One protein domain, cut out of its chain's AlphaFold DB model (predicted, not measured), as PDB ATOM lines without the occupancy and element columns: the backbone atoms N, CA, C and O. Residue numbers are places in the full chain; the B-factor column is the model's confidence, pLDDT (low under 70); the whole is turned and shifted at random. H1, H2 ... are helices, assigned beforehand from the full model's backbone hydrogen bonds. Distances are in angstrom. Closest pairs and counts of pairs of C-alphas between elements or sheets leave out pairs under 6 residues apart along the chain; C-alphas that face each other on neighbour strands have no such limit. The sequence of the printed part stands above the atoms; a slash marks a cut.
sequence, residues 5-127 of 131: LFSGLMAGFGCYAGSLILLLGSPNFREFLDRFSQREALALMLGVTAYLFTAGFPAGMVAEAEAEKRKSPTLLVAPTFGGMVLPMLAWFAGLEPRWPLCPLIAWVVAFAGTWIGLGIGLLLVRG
ATOM      1  N   LEU A   5      50.760 -46.955  20.160       88.25
ATOM      2  CA  LEU A   5      49.698 -46.414  20.965       88.25
ATOM      3  C   LEU A   5      50.123 -45.118  21.646       88.25
ATOM      4  O   LEU A   5      49.366 -44.165  21.556       88.25
ATOM      5  N   PHE A   6      51.291 -45.034  22.291       89.06
ATOM      6  CA  PHE A   6      51.654 -43.799  22.998       89.06
ATOM      7  C   PHE A   6      51.796 -42.622  22.028       89.06
ATOM      8  O   PHE A   6      51.136 -41.596  22.206       89.06
ATOM      9  N   SER A   7      52.576 -42.784  20.955       90.38
ATOM     10  CA  SER A   7      52.743 -41.722  19.956       90.38
ATOM     11  C   SER A   7      51.453 -41.444  19.189       90.38
ATOM     12  O   SER A   7      51.146 -40.288  18.900       90.38
ATOM     13  N   GLY A   8      50.657 -42.480  18.907       92.25
ATOM     14  CA  GLY A   8      49.317 -42.339  18.339       92.25
ATOM     15  C   GLY A   8      48.400 -41.494  19.224       92.25
ATOM     16  O   GLY A   8      47.762 -40.561  18.736       92.25
ATOM     17  N   LEU A   9      48.367 -41.762  20.533       92.75
ATOM     18  CA  LEU A   9      47.562 -40.995  21.483       92.75
ATOM     19  C   LEU A   9      48.038 -39.538  21.563       92.75
ATOM     20  O   LEU A   9      47.216 -38.626  21.510       92.75
ATOM     21  N   MET A  10      49.353 -39.305  21.636       93.56
ATOM     22  CA  MET A  10      49.926 -37.954  21.683       93.56
ATOM     23  C   MET A  10      49.596 -37.143  20.427       93.56
ATOM     24  O   MET A  10      49.145 -36.002  20.535       93.56
ATOM     25  N   ALA A  11      49.752 -37.738  19.242       92.88
ATOM     26  CA  ALA A  11      49.389 -37.090  17.986       92.88
ATOM     27  C   ALA A  11      47.878 -36.817  17.903       92.88
ATOM     28  O   ALA A  11      47.470 -35.750  17.444       92.88
ATOM     29  N   GLY A  12      47.045 -37.736  18.405       93.38
ATOM     30  CA  GLY A  12      45.600 -37.535  18.520       93.38
ATOM     31  C   GLY A  12      45.227 -36.361  19.430       93.38
ATOM     32  O   GLY A  12      44.404 -35.527  19.050       93.38
ATOM     33  N   PHE A  13      45.877 -36.227  20.591       93.44
ATOM     34  CA  PHE A  13      45.695 -35.065  21.467       93.44
ATOM     35  C   PHE A  13      46.161 -33.760  20.813       93.44
ATOM     36  O   PHE A  13      45.473 -32.749  20.943       93.44
ATOM     37  N   GLY A  14      47.278 -33.779  20.077       91.38
ATOM     38  CA  GLY A  14      47.750 -32.626  19.304       91.38
ATOM     39  C   GLY A  14      46.733 -32.169  18.255       91.38
ATOM     40  O   GLY A  14      46.405 -30.985  18.190       91.38
ATOM     41  N   CYS A  15      46.164 -33.114  17.498       93.00
ATOM     42  CA  CYS A  15      45.083 -32.849  16.547       93.00
ATOM     43  C   CYS A  15      43.841 -32.271  17.205       93.00
ATOM     44  O   CYS A  15      43.279 -31.306  16.693       93.00
ATOM     45  N   TYR A  16      43.402 -32.856  18.319       93.81
ATOM     46  CA  TYR A  16      42.262 -32.352  19.075       93.81
ATOM     47  C   TYR A  16      42.506 -30.911  19.539       93.81
ATOM     48  O   TYR A  16      41.701 -30.031  19.241       93.81
ATOM     49  N   ALA A  17      43.641 -30.656  20.198       91.62
ATOM     50  CA  ALA A  17      43.999 -29.335  20.706       91.62
ATOM     51  C   ALA A  17      44.083 -28.285  19.589       91.62
ATOM     52  O   ALA A  17      43.531 -27.197  19.733       91.62
ATOM     53  N   GLY A  18      44.715 -28.619  18.457       90.38
ATOM     54  CA  GLY A  18      44.771 -27.740  17.290       90.38
ATOM     55  C   GLY A  18      43.390 -27.490  16.686       90.38
ATOM     56  O   GLY A  18      43.008 -26.353  16.450       90.38
ATOM     57  N   SER A  19      42.608 -28.546  16.469       93.38
ATOM     58  CA  SER A  19      41.293 -28.481  15.812       93.38
ATOM     59  C   SER A  19      40.223 -27.765  16.627       93.38
ATOM     60  O   SER A  19      39.280 -27.214  16.054       93.38
ATOM     61  N   LEU A  20      40.355 -27.756  17.956       91.50
ATOM     62  CA  LEU A  20      39.448 -27.030  18.840       91.50
ATOM     63  C   LEU A  20      39.354 -25.549  18.474       91.50
ATOM     64  O   LEU A  20      38.268 -24.986  18.577       91.50
ATOM     65  N   ILE A  21      40.439 -24.926  18.000       90.50
ATOM     66  CA  ILE A  21      40.411 -23.507  17.618       90.50
ATOM     67  C   ILE A  21      39.437 -23.247  16.460       90.50
ATOM     68  O   ILE A  21      38.722 -22.250  16.467       90.50
ATOM     69  N   LEU A  22      39.336 -24.185  15.511       90.19
ATOM     70  CA  LEU A  22      38.439 -24.088  14.359       90.19
ATOM     71  C   LEU A  22      36.981 -24.357  14.753       90.19
ATOM     72  O   LEU A  22      36.074 -23.726  14.215       90.19
ATOM     73  N   LEU A  23      36.753 -25.263  15.712       89.31
ATOM     74  CA  LEU A  23      35.420 -25.536  16.261       89.31
ATOM     75  C   LEU A  23      34.887 -24.364  17.083       89.31
ATOM     76  O   LEU A  23      33.767 -23.910  16.856       89.31
ATOM     77  N   LEU A  24      35.696 -23.872  18.024       87.25
ATOM     78  CA  LEU A  24      35.331 -22.787  18.935       87.25
ATOM     79  C   LEU A  24      35.286 -21.430  18.227       87.25
ATOM     80  O   LEU A  24      34.504 -20.570  18.621       87.25
ATOM     81  N   GLY A  25      36.087 -21.253  17.175       84.69
ATOM     82  CA  GLY A  25      36.055 -20.075  16.312       84.69
ATOM     83  C   GLY A  25      34.904 -20.066  15.302       84.69
ATOM     84  O   GLY A  25      34.718 -19.064  14.618       84.69
ATOM     85  N   SER A  26      34.122 -21.146  15.176       87.12
ATOM     86  CA  SER A  26      33.019 -21.190  14.214       87.12
ATOM     87  C   SER A  26      31.843 -20.316  14.685       87.12
ATOM     88  O   SER A  26      31.309 -20.552  15.774       87.12
ATOM     89  N   PRO A  27      31.361 -19.359  13.868       81.50
ATOM     90  CA  PRO A  27      30.403 -18.335  14.302       81.50
ATOM     91  C   PRO A  27      29.045 -18.897  14.745       81.50
ATOM     92  O   PRO A  27      28.371 -18.299  15.578       81.50
ATOM     93  N   ASN A  28      28.660 -20.073  14.241       88.88
ATOM     94  CA  ASN A  28      27.337 -20.658  14.483       88.88
ATOM     95  C   ASN A  28      27.395 -21.899  15.382       88.88
ATOM     96  O   ASN A  28      26.407 -22.618  15.507       88.88
ATOM     97  N   PHE A  29      28.549 -22.198  15.983       88.31
ATOM     98  CA  PHE A  29      28.707 -23.404  16.791       88.31
ATOM     99  C   PHE A  29      27.779 -23.426  18.000       88.31
ATOM    100  O   PHE A  29      27.089 -24.413  18.244       88.31
ATOM    101  N   ARG A  30      27.736 -22.314  18.734       85.31
ATOM    102  CA  ARG A  30      26.895 -22.195  19.923       85.31
ATOM    103  C   ARG A  30      25.413 -22.273  19.569       85.31
ATOM    104  O   ARG A  30      24.701 -23.074  20.156       85.31
ATOM    105  N   GLU A  31      24.994 -21.534  18.543       89.31
ATOM    106  CA  GLU A  31      23.615 -21.572  18.042       89.31
ATOM    107  C   GLU A  31      23.212 -22.981  17.575       89.31
ATOM    108  O   GLU A  31      22.071 -23.403  17.742       89.31
ATOM    109  N   PHE A  32      24.152 -23.738  17.001       88.38
ATOM    110  CA  PHE A  32      23.917 -25.127  16.633       88.38
ATOM    111  C   PHE A  32      23.718 -26.023  17.863       88.38
ATOM    112  O   PHE A  32      22.783 -26.822  17.873       88.38
ATOM    113  N   LEU A  33      24.553 -25.879  18.899       89.00
ATOM    114  CA  LEU A  33      24.432 -26.652  20.142       89.00
ATOM    115  C   LEU A  33      23.143 -26.344  20.913       89.00
ATOM    116  O   LEU A  33      22.570 -27.258  21.498       89.00
ATOM    117  N   ASP A  34      22.654 -25.104  20.858       91.81
ATOM    118  CA  ASP A  34      21.419 -24.680  21.537       91.81
ATOM    119  C   ASP A  34      20.153 -25.375  20.984       91.81
ATOM    120  O   ASP A  34      19.094 -25.334  21.609       91.81
ATOM    121  N   ARG A  35      20.248 -26.059  19.832       93.44
ATOM    122  CA  ARG A  35      19.156 -26.870  19.253       93.44
ATOM    123  C   ARG A  35      18.984 -28.230  19.929       93.44
ATOM    124  O   ARG A  35      18.016 -28.929  19.638       93.44
ATOM    125  N   PHE A  36      19.924 -28.616  20.785       93.94
ATOM    126  CA  PHE A  36      19.973 -29.920  21.430       93.94
ATOM    127  C   PHE A  36      19.733 -29.789  22.931       93.94
ATOM    128  O   PHE A  36      20.069 -28.784  23.559       93.94
ATOM    129  N   SER A  37      19.199 -30.843  23.547       96.56
ATOM    130  CA  SER A  37      19.228 -30.947  25.005       96.56
ATOM    131  C   SER A  37      20.676 -31.002  25.507       96.56
ATOM    132  O   SER A  37      21.593 -31.414  24.797       96.56
ATOM    133  N   GLN A  38      20.895 -30.667  26.780       95.62
ATOM    134  CA  GLN A  38      22.234 -30.700  27.382       95.62
ATOM    135  C   GLN A  38      22.928 -32.068  27.229       95.62
ATOM    136  O   GLN A  38      24.139 -32.133  27.023       95.62
ATOM    137  N   ARG A  39      22.166 -33.169  27.314       97.06
ATOM    138  CA  ARG A  39      22.700 -34.531  27.154       97.06
ATOM    139  C   ARG A  39      23.140 -34.805  25.718       97.06
ATOM    140  O   ARG A  39      24.209 -35.372  25.514       97.06
ATOM    141  N   GLU A  40      22.341 -34.388  24.744       95.75
ATOM    142  CA  GLU A  40      22.646 -34.545  23.318       95.75
ATOM    143  C   GLU A  40      23.827 -33.670  22.897       95.75
ATOM    144  O   GLU A  40      24.730 -34.157  22.222       95.75
ATOM    145  N   ALA A  41      23.878 -32.417  23.361       93.25
ATOM    146  CA  ALA A  41      25.004 -31.522  23.120       93.25
ATOM    147  C   ALA A  41      26.310 -32.107  23.681       93.25
ATOM    148  O   ALA A  41      27.325 -32.134  22.989       93.25
ATOM    149  N   LEU A  42      26.286 -32.647  24.905       94.44
ATOM    150  CA  LEU A  42      27.454 -33.296  25.504       94.44
ATOM    151  C   LEU A  42      27.878 -34.555  24.731       94.44
ATOM    152  O   LEU A  42      29.067 -34.743  24.473       94.44
ATOM    153  N   ALA A  43      26.924 -35.398  24.326       96.12
ATOM    154  CA  ALA A  43      27.205 -36.586  23.522       96.12
ATOM    155  C   ALA A  43      27.817 -36.222  22.160       96.12
ATOM    156  O   ALA A  43      28.796 -36.836  21.736       96.12
ATOM    157  N   LEU A  44      27.293 -35.184  21.506       93.31
ATOM    158  CA  LEU A  44      27.833 -34.655  20.259       93.31
ATOM    159  C   LEU A  44      29.262 -34.133  20.453       93.31
ATOM    160  O   LEU A  44      30.141 -34.462  19.663       93.31
ATOM    161  N   MET A  45      29.515 -33.369  21.518       91.88
ATOM    162  CA  MET A  45      30.849 -32.852  21.834       91.88
ATOM    163  C   MET A  45      31.866 -33.963  22.074       91.88
ATOM    164  O   MET A  45      32.987 -33.897  21.567       91.88
ATOM    165  N   LEU A  46      31.472 -35.006  22.806       94.31
ATOM    166  CA  LEU A  46      32.293 -36.197  23.006       94.31
ATOM    167  C   LEU A  46      32.564 -36.918  21.680       94.31
ATOM    168  O   LEU A  46      33.707 -37.281  21.410       94.31
ATOM    169  N   GLY A  47      31.546 -37.063  20.827       95.19
ATOM    170  CA  GLY A  47      31.685 -37.654  19.497       95.19
ATOM    171  C   GLY A  47      32.641 -36.869  18.598       95.19
ATOM    172  O   GLY A  47      33.529 -37.455  17.986       95.19
ATOM    173  N   VAL A  48      32.522 -35.539  18.570       92.81
ATOM    174  CA  VAL A  48      33.416 -34.650  17.810       92.81
ATOM    175  C   VAL A  48      34.841 -34.701  18.362       92.81
ATOM    176  O   VAL A  48      35.793 -34.765  17.591       92.81
ATOM    177  N   THR A  49      35.000 -34.736  19.684       91.81
ATOM    178  CA  THR A  49      36.310 -34.871  20.340       91.81
ATOM    179  C   THR A  49      36.984 -36.181  19.947       91.81
ATOM    180  O   THR A  49      38.125 -36.172  19.487       91.81
ATOM    181  N   ALA A  50      36.265 -37.301  20.058       93.56
ATOM    182  CA  ALA A  50      36.754 -38.610  19.645       93.56
ATOM    183  C   ALA A  50      37.080 -38.636  18.145       93.56
ATOM    184  O   ALA A  50      38.122 -39.151  17.749       93.56
ATOM    185  N   TYR A  51      36.239 -38.021  17.312       95.44
ATOM    186  CA  TYR A  51      36.471 -37.906  15.877       95.44
ATOM    187  C   TYR A  51      37.766 -37.146  15.569       95.44
ATOM    188  O   TYR A  51      38.635 -37.691  14.895       95.44
ATOM    189  N   LEU A  52      37.959 -35.941  16.105       93.62
ATOM    190  CA  LEU A  52      39.180 -35.154  15.888       93.62
ATOM    191  C   LEU A  52      40.437 -35.844  16.409       93.62
ATOM    192  O   LEU A  52      41.493 -35.766  15.783       93.62
ATOM    193  N   PHE A  53      40.317 -36.561  17.521       92.75
ATOM    194  CA  PHE A  53      41.408 -37.354  18.066       92.75
ATOM    195  C   PHE A  53      41.930 -38.391  17.059       92.75
ATOM    196  O   PHE A  53      43.138 -38.595  16.933       92.75
ATOM    197  N   THR A  54      41.041 -39.011  16.274       94.50
ATOM    198  CA  THR A  54      41.452 -40.001  15.263       94.50
ATOM    199  C   THR A  54      42.288 -39.417  14.125       94.50
ATOM    200  O   THR A  54      42.991 -40.176  13.460       94.50
ATOM    201  N   ALA A  55      42.270 -38.096  13.910       94.38
ATOM    202  CA  ALA A  55      43.001 -37.465  12.813       94.38
ATOM    203  C   ALA A  55      44.520 -37.678  12.923       94.38
ATOM    204  O   ALA A  55      45.196 -37.862  11.916       94.38
ATOM    205  N   GLY A  56      45.065 -37.665  14.144       91.12
ATOM    206  CA  GLY A  56      46.512 -37.770  14.363       91.12
ATOM    207  C   GLY A  56      47.013 -39.169  14.693       91.12
ATOM    208  O   GLY A  56      48.203 -39.450  14.547       91.12
ATOM    209  N   PHE A  57      46.113 -40.059  15.112       93.38
ATOM    210  CA  PHE A  57      46.476 -41.370  15.641       93.38
ATOM    211  C   PHE A  57      47.304 -42.225  14.659       93.38
ATOM    212  O   PHE A  57      48.365 -42.713  15.062       93.38
ATOM    213  N   PRO A  58      46.933 -42.361  13.366       93.88
ATOM    214  CA  PRO A  58      47.713 -43.158  12.417       93.88
ATOM    215  C   PRO A  58      49.124 -42.607  12.181       93.88
ATOM    216  O   PRO A  58      50.087 -43.371  12.160       93.88
ATOM    217  N   ALA A  59      49.262 -41.284  12.043       94.12
ATOM    218  CA  ALA A  59      50.558 -40.648  11.821       94.12
ATOM    219  C   ALA A  59      51.486 -40.838  13.031       94.12
ATOM    220  O   ALA A  59      52.665 -41.128  12.849       94.12
ATOM    221  N   GLY A  60      50.953 -40.754  14.257       93.75
ATOM    222  CA  GLY A  60      51.704 -41.037  15.482       93.75
ATOM    223  C   GLY A  60      52.203 -42.483  15.562       93.75
ATOM    224  O   GLY A  60      53.371 -42.709  15.874       93.75
ATOM    225  N   MET A  61      51.372 -43.465  15.197       94.50
ATOM    226  CA  MET A  61      51.800 -44.872  15.151       94.50
ATOM    227  C   MET A  61      52.934 -45.106  14.145       94.50
ATOM    228  O   MET A  61      53.900 -45.809  14.444       94.50
ATOM    229  N   VAL A  62      52.828 -44.516  12.948       94.88
ATOM    230  CA  VAL A  62      53.876 -44.608  11.918       94.88
ATOM    231  C   VAL A  62      55.155 -43.916  12.388       94.88
ATOM    232  O   VAL A  62      56.252 -44.436  12.180       94.88
ATOM    233  N   ALA A  63      55.019 -42.768  13.046       93.62
ATOM    234  CA  ALA A  63      56.138 -42.004  13.565       93.62
ATOM    235  C   ALA A  63      56.942 -42.770  14.616       93.62
ATOM    236  O   ALA A  63      58.165 -42.724  14.570       93.62
ATOM    237  N   GLU A  64      56.285 -43.517  15.507       93.25
ATOM    238  CA  GLU A  64      56.964 -44.371  16.489       93.25
ATOM    239  C   GLU A  64      57.777 -45.472  15.808       93.25
ATOM    240  O   GLU A  64      58.968 -45.623  16.074       93.25
ATOM    241  N   ALA A  65      57.177 -46.167  14.839       91.94
ATOM    242  CA  ALA A  65      57.875 -47.195  14.073       91.94
ATOM    243  C   ALA A  65      59.092 -46.633  13.310       91.94
ATOM    244  O   ALA A  65      60.128 -47.291  13.214       91.94
ATOM    245  N   GLU A  66      58.995 -45.418  12.762       93.00
ATOM    246  CA  GLU A  66      60.132 -44.759  12.108       93.00
ATOM    247  C   GLU A  66      61.166 -44.220  13.108       93.00
ATOM    248  O   GLU A  66      62.367 -44.295  12.831       93.00
ATOM    249  N   ALA A  67      60.735 -43.729  14.272       91.81
ATOM    250  CA  ALA A  67      61.602 -43.284  15.360       91.81
ATOM    251  C   ALA A  67      62.483 -44.425  15.869       91.81
ATOM    252  O   ALA A  67      63.690 -44.233  16.023       91.81
ATOM    253  N   GLU A  68      61.912 -45.617  16.058       90.81
ATOM    254  CA  GLU A  68      62.653 -46.813  16.468       90.81
ATOM    255  C   GLU A  68      63.697 -47.224  15.431       90.81
ATOM    256  O   GLU A  68      64.871 -47.404  15.762       90.81
ATOM    257  N   LYS A  69      63.298 -47.317  14.155       90.44
ATOM    258  CA  LYS A  69      64.205 -47.696  13.059       90.44
ATOM    259  C   LYS A  69      65.375 -46.727  12.918       90.44
ATOM    260  O   LYS A  69      66.490 -47.143  12.620       90.44
ATOM    261  N   ARG A  70      65.113 -45.430  13.087       88.50
ATOM    262  CA  ARG A  70      66.091 -44.355  12.861       88.50
ATOM    263  C   ARG A  70      66.784 -43.894  14.142       88.50
ATOM    264  O   ARG A  70      67.631 -43.014  14.059       88.50
ATOM    265  N   LYS A  71      66.423 -44.464  15.300       89.12
ATOM    266  CA  LYS A  71      66.861 -44.046  16.643       89.12
ATOM    267  C   LYS A  71      66.748 -42.531  16.857       89.12
ATOM    268  O   LYS A  71      67.639 -41.913  17.432       89.12
ATOM    269  N   SER A  72      65.660 -41.930  16.371       87.25
ATOM    270  CA  SER A  72      65.458 -40.481  16.429       87.25
ATOM    271  C   SER A  72      64.186 -40.123  17.205       87.25
ATOM    272  O   SER A  72      63.084 -40.316  16.684       87.25
ATOM    273  N   PRO A  73      64.309 -39.561  18.422       84.44
ATOM    274  CA  PRO A  73      63.153 -39.174  19.231       84.44
ATOM    275  C   PRO A  73      62.385 -37.989  18.630       84.44
ATOM    276  O   PRO A  73      61.197 -37.830  18.897       84.44
ATOM    277  N   THR A  74      63.019 -37.186  17.768       86.00
ATOM    278  CA  THR A  74      62.387 -36.052  17.076       86.00
ATOM    279  C   THR A  74      61.190 -36.487  16.228       86.00
ATOM    280  O   THR A  74      60.227 -35.736  16.077       86.00
ATOM    281  N   LEU A  75      61.206 -37.720  15.713       90.50
ATOM    282  CA  LEU A  75      60.093 -38.259  14.935       90.50
ATOM    283  C   LEU A  75      58.838 -38.479  15.785       90.50
ATOM    284  O   LEU A  75      57.747 -38.328  15.256       90.50
ATOM    285  N   LEU A  76      58.966 -38.737  17.090       89.25
ATOM    286  CA  LEU A  76      57.819 -38.963  17.982       89.25
ATOM    287  C   LEU A  76      56.965 -37.703  18.166       89.25
ATOM    288  O   LEU A  76      55.749 -37.782  18.327       89.25
ATOM    289  N   VAL A  77      57.598 -36.530  18.139       91.44
ATOM    290  CA  VAL A  77      56.926 -35.245  18.379       91.44
ATOM    291  C   VAL A  77      56.450 -34.573  17.093       91.44
ATOM    292  O   VAL A  77      55.489 -33.806  17.127       91.44
ATOM    293  N   ALA A  78      57.083 -34.865  15.954       93.81
ATOM    294  CA  ALA A  78      56.824 -34.167  14.698       93.81
ATOM    295  C   ALA A  78      55.353 -34.233  14.218       93.81
ATOM    296  O   ALA A  78      54.815 -33.182  13.852       93.81
ATOM    297  N   PRO A  79      54.651 -35.387  14.271       93.31
ATOM    298  CA  PRO A  79      53.234 -35.439  13.926       93.31
ATOM    299  C   PRO A  79      52.390 -34.603  14.885       93.31
ATOM    300  O   PRO A  79      51.565 -33.820  14.431       93.31
ATOM    301  N   THR A  80      52.630 -34.706  16.196       93.56
ATOM    302  CA  THR A  80      51.896 -33.957  17.228       93.56
ATOM    303  C   THR A  80      51.961 -32.452  16.986       93.56
ATOM    304  O   THR A  80      50.927 -31.783  16.990       93.56
ATOM    305  N   PHE A  81      53.154 -31.922  16.699       94.19
ATOM    306  CA  PHE A  81      53.317 -30.513  16.342       94.19
ATOM    307  C   PHE A  81      52.578 -30.160  15.056       94.19
ATOM    308  O   PHE A  81      51.874 -29.156  15.018       94.19
ATOM    309  N   GLY A  82      52.680 -30.991  14.018       92.75
ATOM    310  CA  GLY A  82      51.971 -30.759  12.762       92.75
ATOM    311  C   GLY A  82      50.449 -30.678  12.935       92.75
ATOM    312  O   GLY A  82      49.817 -29.760  12.411       92.75
ATOM    313  N   GLY A  83      49.872 -31.591  13.721       91.44
ATOM    314  CA  GLY A  83      48.438 -31.632  14.026       91.44
ATOM    315  C   GLY A  83      47.939 -30.456  14.866       91.44
ATOM    316  O   GLY A  83      46.766 -30.109  14.779       91.44
ATOM    317  N   MET A  84      48.820 -29.815  15.636       93.69
ATOM    318  CA  MET A  84      48.505 -28.603  16.394       93.69
ATOM    319  C   MET A  84      48.674 -27.335  15.545       93.69
ATOM    320  O   MET A  84      47.809 -26.460  15.533       93.69
ATOM    321  N   VAL A  85      49.795 -27.235  14.827       94.62
ATOM    322  CA  VAL A  85      50.211 -26.019  14.123       94.62
ATOM    323  C   VAL A  85      49.363 -25.773  12.883       94.62
ATOM    324  O   VAL A  85      48.976 -24.632  12.651       94.62
ATOM    325  N   LEU A  86      49.034 -26.799  12.090       95.75
ATOM    326  CA  LEU A  86      48.315 -26.556  10.837       95.75
ATOM    327  C   LEU A  86      46.884 -26.022  11.050       95.75
ATOM    328  O   LEU A  86      46.543 -25.042  10.389       95.75
ATOM    329  N   PRO A  87      46.066 -26.556  11.983       94.00
ATOM    330  CA  PRO A  87      44.780 -25.944  12.325       94.00
ATOM    331  C   PRO A  87      44.899 -24.501  12.818       94.00
ATOM    332  O   PRO A  87      44.101 -23.653  12.427       94.00
ATOM    333  N   MET A  88      45.925 -24.206  13.623       94.00
ATOM    334  CA  MET A  88      46.196 -22.852  14.100       94.00
ATOM    335  C   MET A  88      46.532 -21.905  12.939       94.00
ATOM    336  O   MET A  88      45.967 -20.818  12.852       94.00
ATOM    337  N   LEU A  89      47.404 -22.320  12.017       95.50
ATOM    338  CA  LEU A  89      47.739 -21.538  10.824       95.50
ATOM    339  C   LEU A  89      46.528 -21.337   9.913       95.50
ATOM    340  O   LEU A  89      46.336 -20.244   9.391       95.50
ATOM    341  N   ALA A  90      45.696 -22.367   9.746       94.88
ATOM    342  CA  ALA A  90      44.471 -22.266   8.968       94.88
ATOM    343  C   ALA A  90      43.507 -21.233   9.573       94.88
ATOM    344  O   ALA A  90      42.958 -20.410   8.845       94.88
ATOM    345  N   TRP A  91      43.363 -21.222  10.900       93.75
ATOM    346  CA  TRP A  91      42.570 -20.216  11.604       93.75
ATOM    347  C   TRP A  91      43.125 -18.798  11.403       93.75
ATOM    348  O   TRP A  91      42.382 -17.906  11.000       93.75
ATOM    349  N   PHE A  92      44.438 -18.592  11.574       94.12
ATOM    350  CA  PHE A  92      45.079 -17.294  11.306       94.12
ATOM    351  C   PHE A  92      44.974 -16.855   9.838       94.12
ATOM    352  O   PHE A  92      44.963 -15.659   9.556       94.12
ATOM    353  N   ALA A  93      44.870 -17.802   8.904       94.75
ATOM    354  CA  ALA A  93      44.629 -17.533   7.490       94.75
ATOM    355  C   ALA A  93      43.157 -17.195   7.169       94.75
ATOM    356  O   ALA A  93      42.816 -17.016   6.001       94.75
ATOM    357  N   GLY A  94      42.284 -17.109   8.180       92.44
ATOM    358  CA  GLY A  94      40.868 -16.773   8.022       92.44
ATOM    359  C   GLY A  94      39.977 -17.964   7.662       92.44
ATOM    360  O   GLY A  94      38.876 -17.771   7.149       92.44
ATOM    361  N   LEU A  95      40.426 -19.205   7.894       90.94
ATOM    362  CA  LEU A  95      39.569 -20.373   7.711       90.94
ATOM    363  C   LEU A  95      38.506 -20.417   8.816       90.94
ATOM    364  O   LEU A  95      38.768 -20.850   9.937       90.94
ATOM    365  N   GLU A  96      37.285 -20.023   8.465       89.25
ATOM    366  CA  GLU A  96      36.124 -19.998   9.362       89.25
ATOM    367  C   GLU A  96      35.048 -20.991   8.890       89.25
ATOM    368  O   GLU A  96      34.035 -20.611   8.287       89.25
ATOM    369  N   PRO A  97      35.244 -22.302   9.103       85.81
ATOM    370  CA  PRO A  97      34.306 -23.285   8.607       85.81
ATOM    371  C   PRO A  97      33.004 -23.228   9.413       85.81
ATOM    372  O   PRO A  97      32.994 -23.220  10.647       85.81
ATOM    373  N   ARG A  98      31.871 -23.211   8.709       89.69
ATOM    374  CA  ARG A  98      30.537 -23.192   9.324       89.69
ATOM    375  C   ARG A  98      30.054 -24.604   9.643       89.69
ATOM    376  O   ARG A  98      30.395 -25.570   8.958       89.69
ATOM    377  N   TRP A  99      29.217 -24.729  10.665       84.38
ATOM    378  CA  TRP A  99      28.481 -25.965  10.924       84.38
ATOM    379  C   TRP A  99      27.495 -26.278   9.787       84.38
ATOM    380  O   TRP A  99      26.908 -25.345   9.236       84.38
ATOM    381  N   PRO A 100      27.307 -27.560   9.415       87.94
ATOM    382  CA  PRO A 100      27.864 -28.771  10.035       87.94
ATOM    383  C   PRO A 100      29.213 -29.244   9.458       87.94
ATOM    384  O   PRO A 100      29.701 -30.297   9.852       87.94
ATOM    385  N   LEU A 101      29.832 -28.500   8.535       90.19
ATOM    386  CA  LEU A 101      31.092 -28.900   7.884       90.19
ATOM    387  C   LEU A 101      32.339 -28.664   8.752       90.19
ATOM    388  O   LEU A 101      33.397 -29.224   8.472       90.19
ATOM    389  N   CYS A 102      32.218 -27.858   9.809       92.12
ATOM    390  CA  CYS A 102      33.318 -27.496  10.702       92.12
ATOM    391  C   CYS A 102      34.121 -28.696  11.251       92.12
ATOM    392  O   CYS A 102      35.338 -28.693  11.060       92.12
ATOM    393  N   PRO A 103      33.512 -29.757  11.824       93.12
ATOM    394  CA  PRO A 103      34.265 -30.918  12.304       93.12
ATOM    395  C   PRO A 103      35.065 -31.616  11.210       93.12
ATOM    396  O   PRO A 103      36.210 -31.990  11.442       93.12
ATOM    397  N   LEU A 104      34.483 -31.772  10.015       95.44
ATOM    398  CA  LEU A 104      35.152 -32.412   8.883       95.44
ATOM    399  C   LEU A 104      36.373 -31.600   8.445       95.44
ATOM    400  O   LEU A 104      37.450 -32.158   8.263       95.44
ATOM    401  N   ILE A 105      36.219 -30.281   8.308       95.25
ATOM    402  CA  ILE A 105      37.321 -29.396   7.917       95.25
ATOM    403  C   ILE A 105      38.414 -29.410   8.986       95.25
ATOM    404  O   ILE A 105      39.584 -29.579   8.655       95.25
ATOM    405  N   ALA A 106      38.044 -29.303  10.262       95.31
ATOM    406  CA  ALA A 106      38.997 -29.358  11.363       95.31
ATOM    407  C   ALA A 106      39.773 -30.689  11.377       95.31
ATOM    408  O   ALA A 106      41.000 -30.685  11.470       95.31
ATOM    409  N   TRP A 107      39.081 -31.814  11.162       96.62
ATOM    410  CA  TRP A 107      39.702 -33.132  11.042       96.62
ATOM    411  C   TRP A 107      40.676 -33.206   9.868       96.62
ATOM    412  O   TRP A 107      41.810 -33.636  10.052       96.62
ATOM    413  N   VAL A 108      40.269 -32.761   8.674       97.12
ATOM    414  CA  VAL A 108      41.109 -32.804   7.463       97.12
ATOM    415  C   VAL A 108      42.363 -31.958   7.642       97.12
ATOM    416  O   VAL A 108      43.456 -32.407   7.299       97.12
ATOM    417  N   VAL A 109      42.226 -30.758   8.205       96.62
ATOM    418  CA  VAL A 109      43.360 -29.862   8.442       96.62
ATOM    419  C   VAL A 109      44.312 -30.462   9.476       96.62
ATOM    420  O   VAL A 109      45.518 -30.479   9.253       96.62
ATOM    421  N   ALA A 110      43.809 -31.016  10.578       96.19
ATOM    422  CA  ALA A 110      44.664 -31.648  11.578       96.19
ATOM    423  C   ALA A 110      45.329 -32.929  11.055       96.19
ATOM    424  O   ALA A 110      46.531 -33.118  11.242       96.19
ATOM    425  N   PHE A 111      44.589 -33.765  10.322       97.06
ATOM    426  CA  PHE A 111      45.117 -34.949   9.649       97.06
ATOM    427  C   PHE A 111      46.261 -34.555   8.711       97.06
ATOM    428  O   PHE A 111      47.382 -35.030   8.879       97.06
ATOM    429  N   ALA A 112      46.027 -33.616   7.789       97.50
ATOM    430  CA  ALA A 112      47.061 -33.108   6.890       97.50
ATOM    431  C   ALA A 112      48.269 -32.563   7.667       97.50
ATOM    432  O   ALA A 112      49.411 -32.875   7.333       97.50
ATOM    433  N   GLY A 113      48.015 -31.819   8.747       96.50
ATOM    434  CA  GLY A 113      49.038 -31.273   9.630       96.50
ATOM    435  C   GLY A 113      49.951 -32.350  10.195       96.50
ATOM    436  O   GLY A 113      51.170 -32.236  10.080       96.50
ATOM    437  N   THR A 114      49.391 -33.426  10.750       96.69
ATOM    438  CA  THR A 114      50.197 -34.511  11.332       96.69
ATOM    439  C   THR A 114      51.068 -35.232  10.313       96.69
ATOM    440  O   THR A 114      52.232 -35.510  10.598       96.69
ATOM    441  N   TRP A 115      50.554 -35.488   9.108       97.38
ATOM    442  CA  TRP A 115      51.334 -36.118   8.041       97.38
ATOM    443  C   TRP A 115      52.420 -35.199   7.486       97.38
ATOM    444  O   TRP A 115      53.534 -35.659   7.238       97.38
ATOM    445  N   ILE A 116      52.136 -33.902   7.343       97.12
ATOM    446  CA  ILE A 116      53.146 -32.904   6.971       97.12
ATOM    447  C   ILE A 116      54.234 -32.838   8.046       97.12
ATOM    448  O   ILE A 116      55.417 -32.895   7.716       97.12
ATOM    449  N   GLY A 117      53.848 -32.792   9.324       95.88
ATOM    450  CA  GLY A 117      54.775 -32.817  10.455       95.88
ATOM    451  C   GLY A 117      55.679 -34.048  10.431       95.88
ATOM    452  O   GLY A 117      56.900 -33.916  10.498       95.88
ATOM    453  N   LEU A 118      55.105 -35.240  10.237       96.12
ATOM    454  CA  LEU A 118      55.867 -36.479  10.061       96.12
ATOM    455  C   LEU A 118      56.833 -36.397   8.869       96.12
ATOM    456  O   LEU A 118      58.007 -36.741   9.003       96.12
ATOM    457  N   GLY A 119      56.360 -35.924   7.714       96.19
ATOM    458  CA  GLY A 119      57.178 -35.756   6.513       96.19
ATOM    459  C   GLY A 119      58.378 -34.837   6.747       96.19
ATOM    460  O   GLY A 119      59.506 -35.202   6.413       96.19
ATOM    461  N   ILE A 120      58.162 -33.688   7.394       95.12
ATOM    462  CA  ILE A 120      59.227 -32.754   7.783       95.12
ATOM    463  C   ILE A 120      60.195 -33.424   8.760       95.12
ATOM    464  O   ILE A 120      61.405 -33.372   8.546       95.12
ATOM    465  N   GLY A 121      59.691 -34.113   9.787       93.94
ATOM    466  CA  GLY A 121      60.526 -34.851  10.736       93.94
ATOM    467  C   GLY A 121      61.437 -35.866  10.040       93.94
ATOM    468  O   GLY A 121      62.636 -35.921  10.317       93.94
ATOM    469  N   LEU A 122      60.905 -36.624   9.077       94.62
ATOM    470  CA  LEU A 122      61.681 -37.587   8.291       94.62
ATOM    471  C   LEU A 122      62.762 -36.914   7.439       94.62
ATOM    472  O   LEU A 122      63.861 -37.461   7.315       94.62
ATOM    473  N   LEU A 123      62.477 -35.747   6.856       94.19
ATOM    474  CA  LEU A 123      63.466 -34.971   6.103       94.19
ATOM    475  C   LEU A 123      64.585 -34.452   7.010       94.19
ATOM    476  O   LEU A 123      65.752 -34.587   6.648       94.19
ATOM    477  N   LEU A 124      64.252 -33.941   8.198       91.19
ATOM    478  CA  LEU A 124      65.234 -33.443   9.167       91.19
ATOM    479  C   LEU A 124      66.182 -34.551   9.637       91.19
ATOM    480  O   LEU A 124      67.396 -34.375   9.610       91.19
ATOM    481  N   VAL A 125      65.648 -35.727   9.981       91.31
ATOM    482  CA  VAL A 125      66.475 -36.879  10.385       91.31
ATOM    483  C   VAL A 125      67.367 -37.366   9.244       91.31
ATOM    484  O   VAL A 125      68.508 -37.764   9.468       91.31
ATOM    485  N   ARG A 126      66.873 -37.334   8.000       88.25
ATOM    486  CA  ARG A 126      67.688 -37.676   6.827       88.25
ATOM    487  C   ARG A 126      68.800 -36.663   6.571       88.25
ATOM    488  O   ARG A 126      69.871 -37.086   6.155       88.25
ATOM    489  N   GLY A 127      68.535 -35.372   6.771       85.00
ATOM    490  CA  GLY A 127      69.532 -34.309   6.634       85.00
ATOM    491  C   GLY A 127      70.645 -34.443   7.667       85.00
ATOM    492  O   GLY A 127      71.810 -34.445   7.293       85.00
TER     493      GLY A 127
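What this domain is: This is residues 5 to 127 of the 131 residues of an uncharacterized protein of Ammonifex thiophilus (UniProt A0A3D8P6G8). In a flat slab, long H6 is crossed by side-by-side H1 and H5; H3 then H4 follow one edge, with H2 at one end. H1, H4, H5 and H6 form an up-and-down bundle, each against the one before. The compact all-helix printed part has 123 residues with six named helices; the radius of gyration of the C-alphas is 15.4 A, the spans 51, 30 and 14 A.

Where its parts are: H6, residues 102 to 127, is 37.1 A long, ending at C-alpha 127, (69.532, -34.309, 6.634). H1, residues 5 to 24, begins at C-alpha 5, (49.698, -46.414, 20.965). H2 spans residues 29 to 33, H3 38 to 54, H4 57 to 70, H5 74 to 92.

How they stand to each other: H5 and H6, a hairpin, touch at a steep tilt of 43 degrees, C-alphas 79 and 114 closest at 4.1 A. H5 touches H1, C-alphas 84 and 18 closest at 3.9 A. Every O i to N i+4 pair is within hydrogen-bond range in H2, H3, H4, H6.

The domain as a whole: The printed part has no cut and no residue under pLDDT 70.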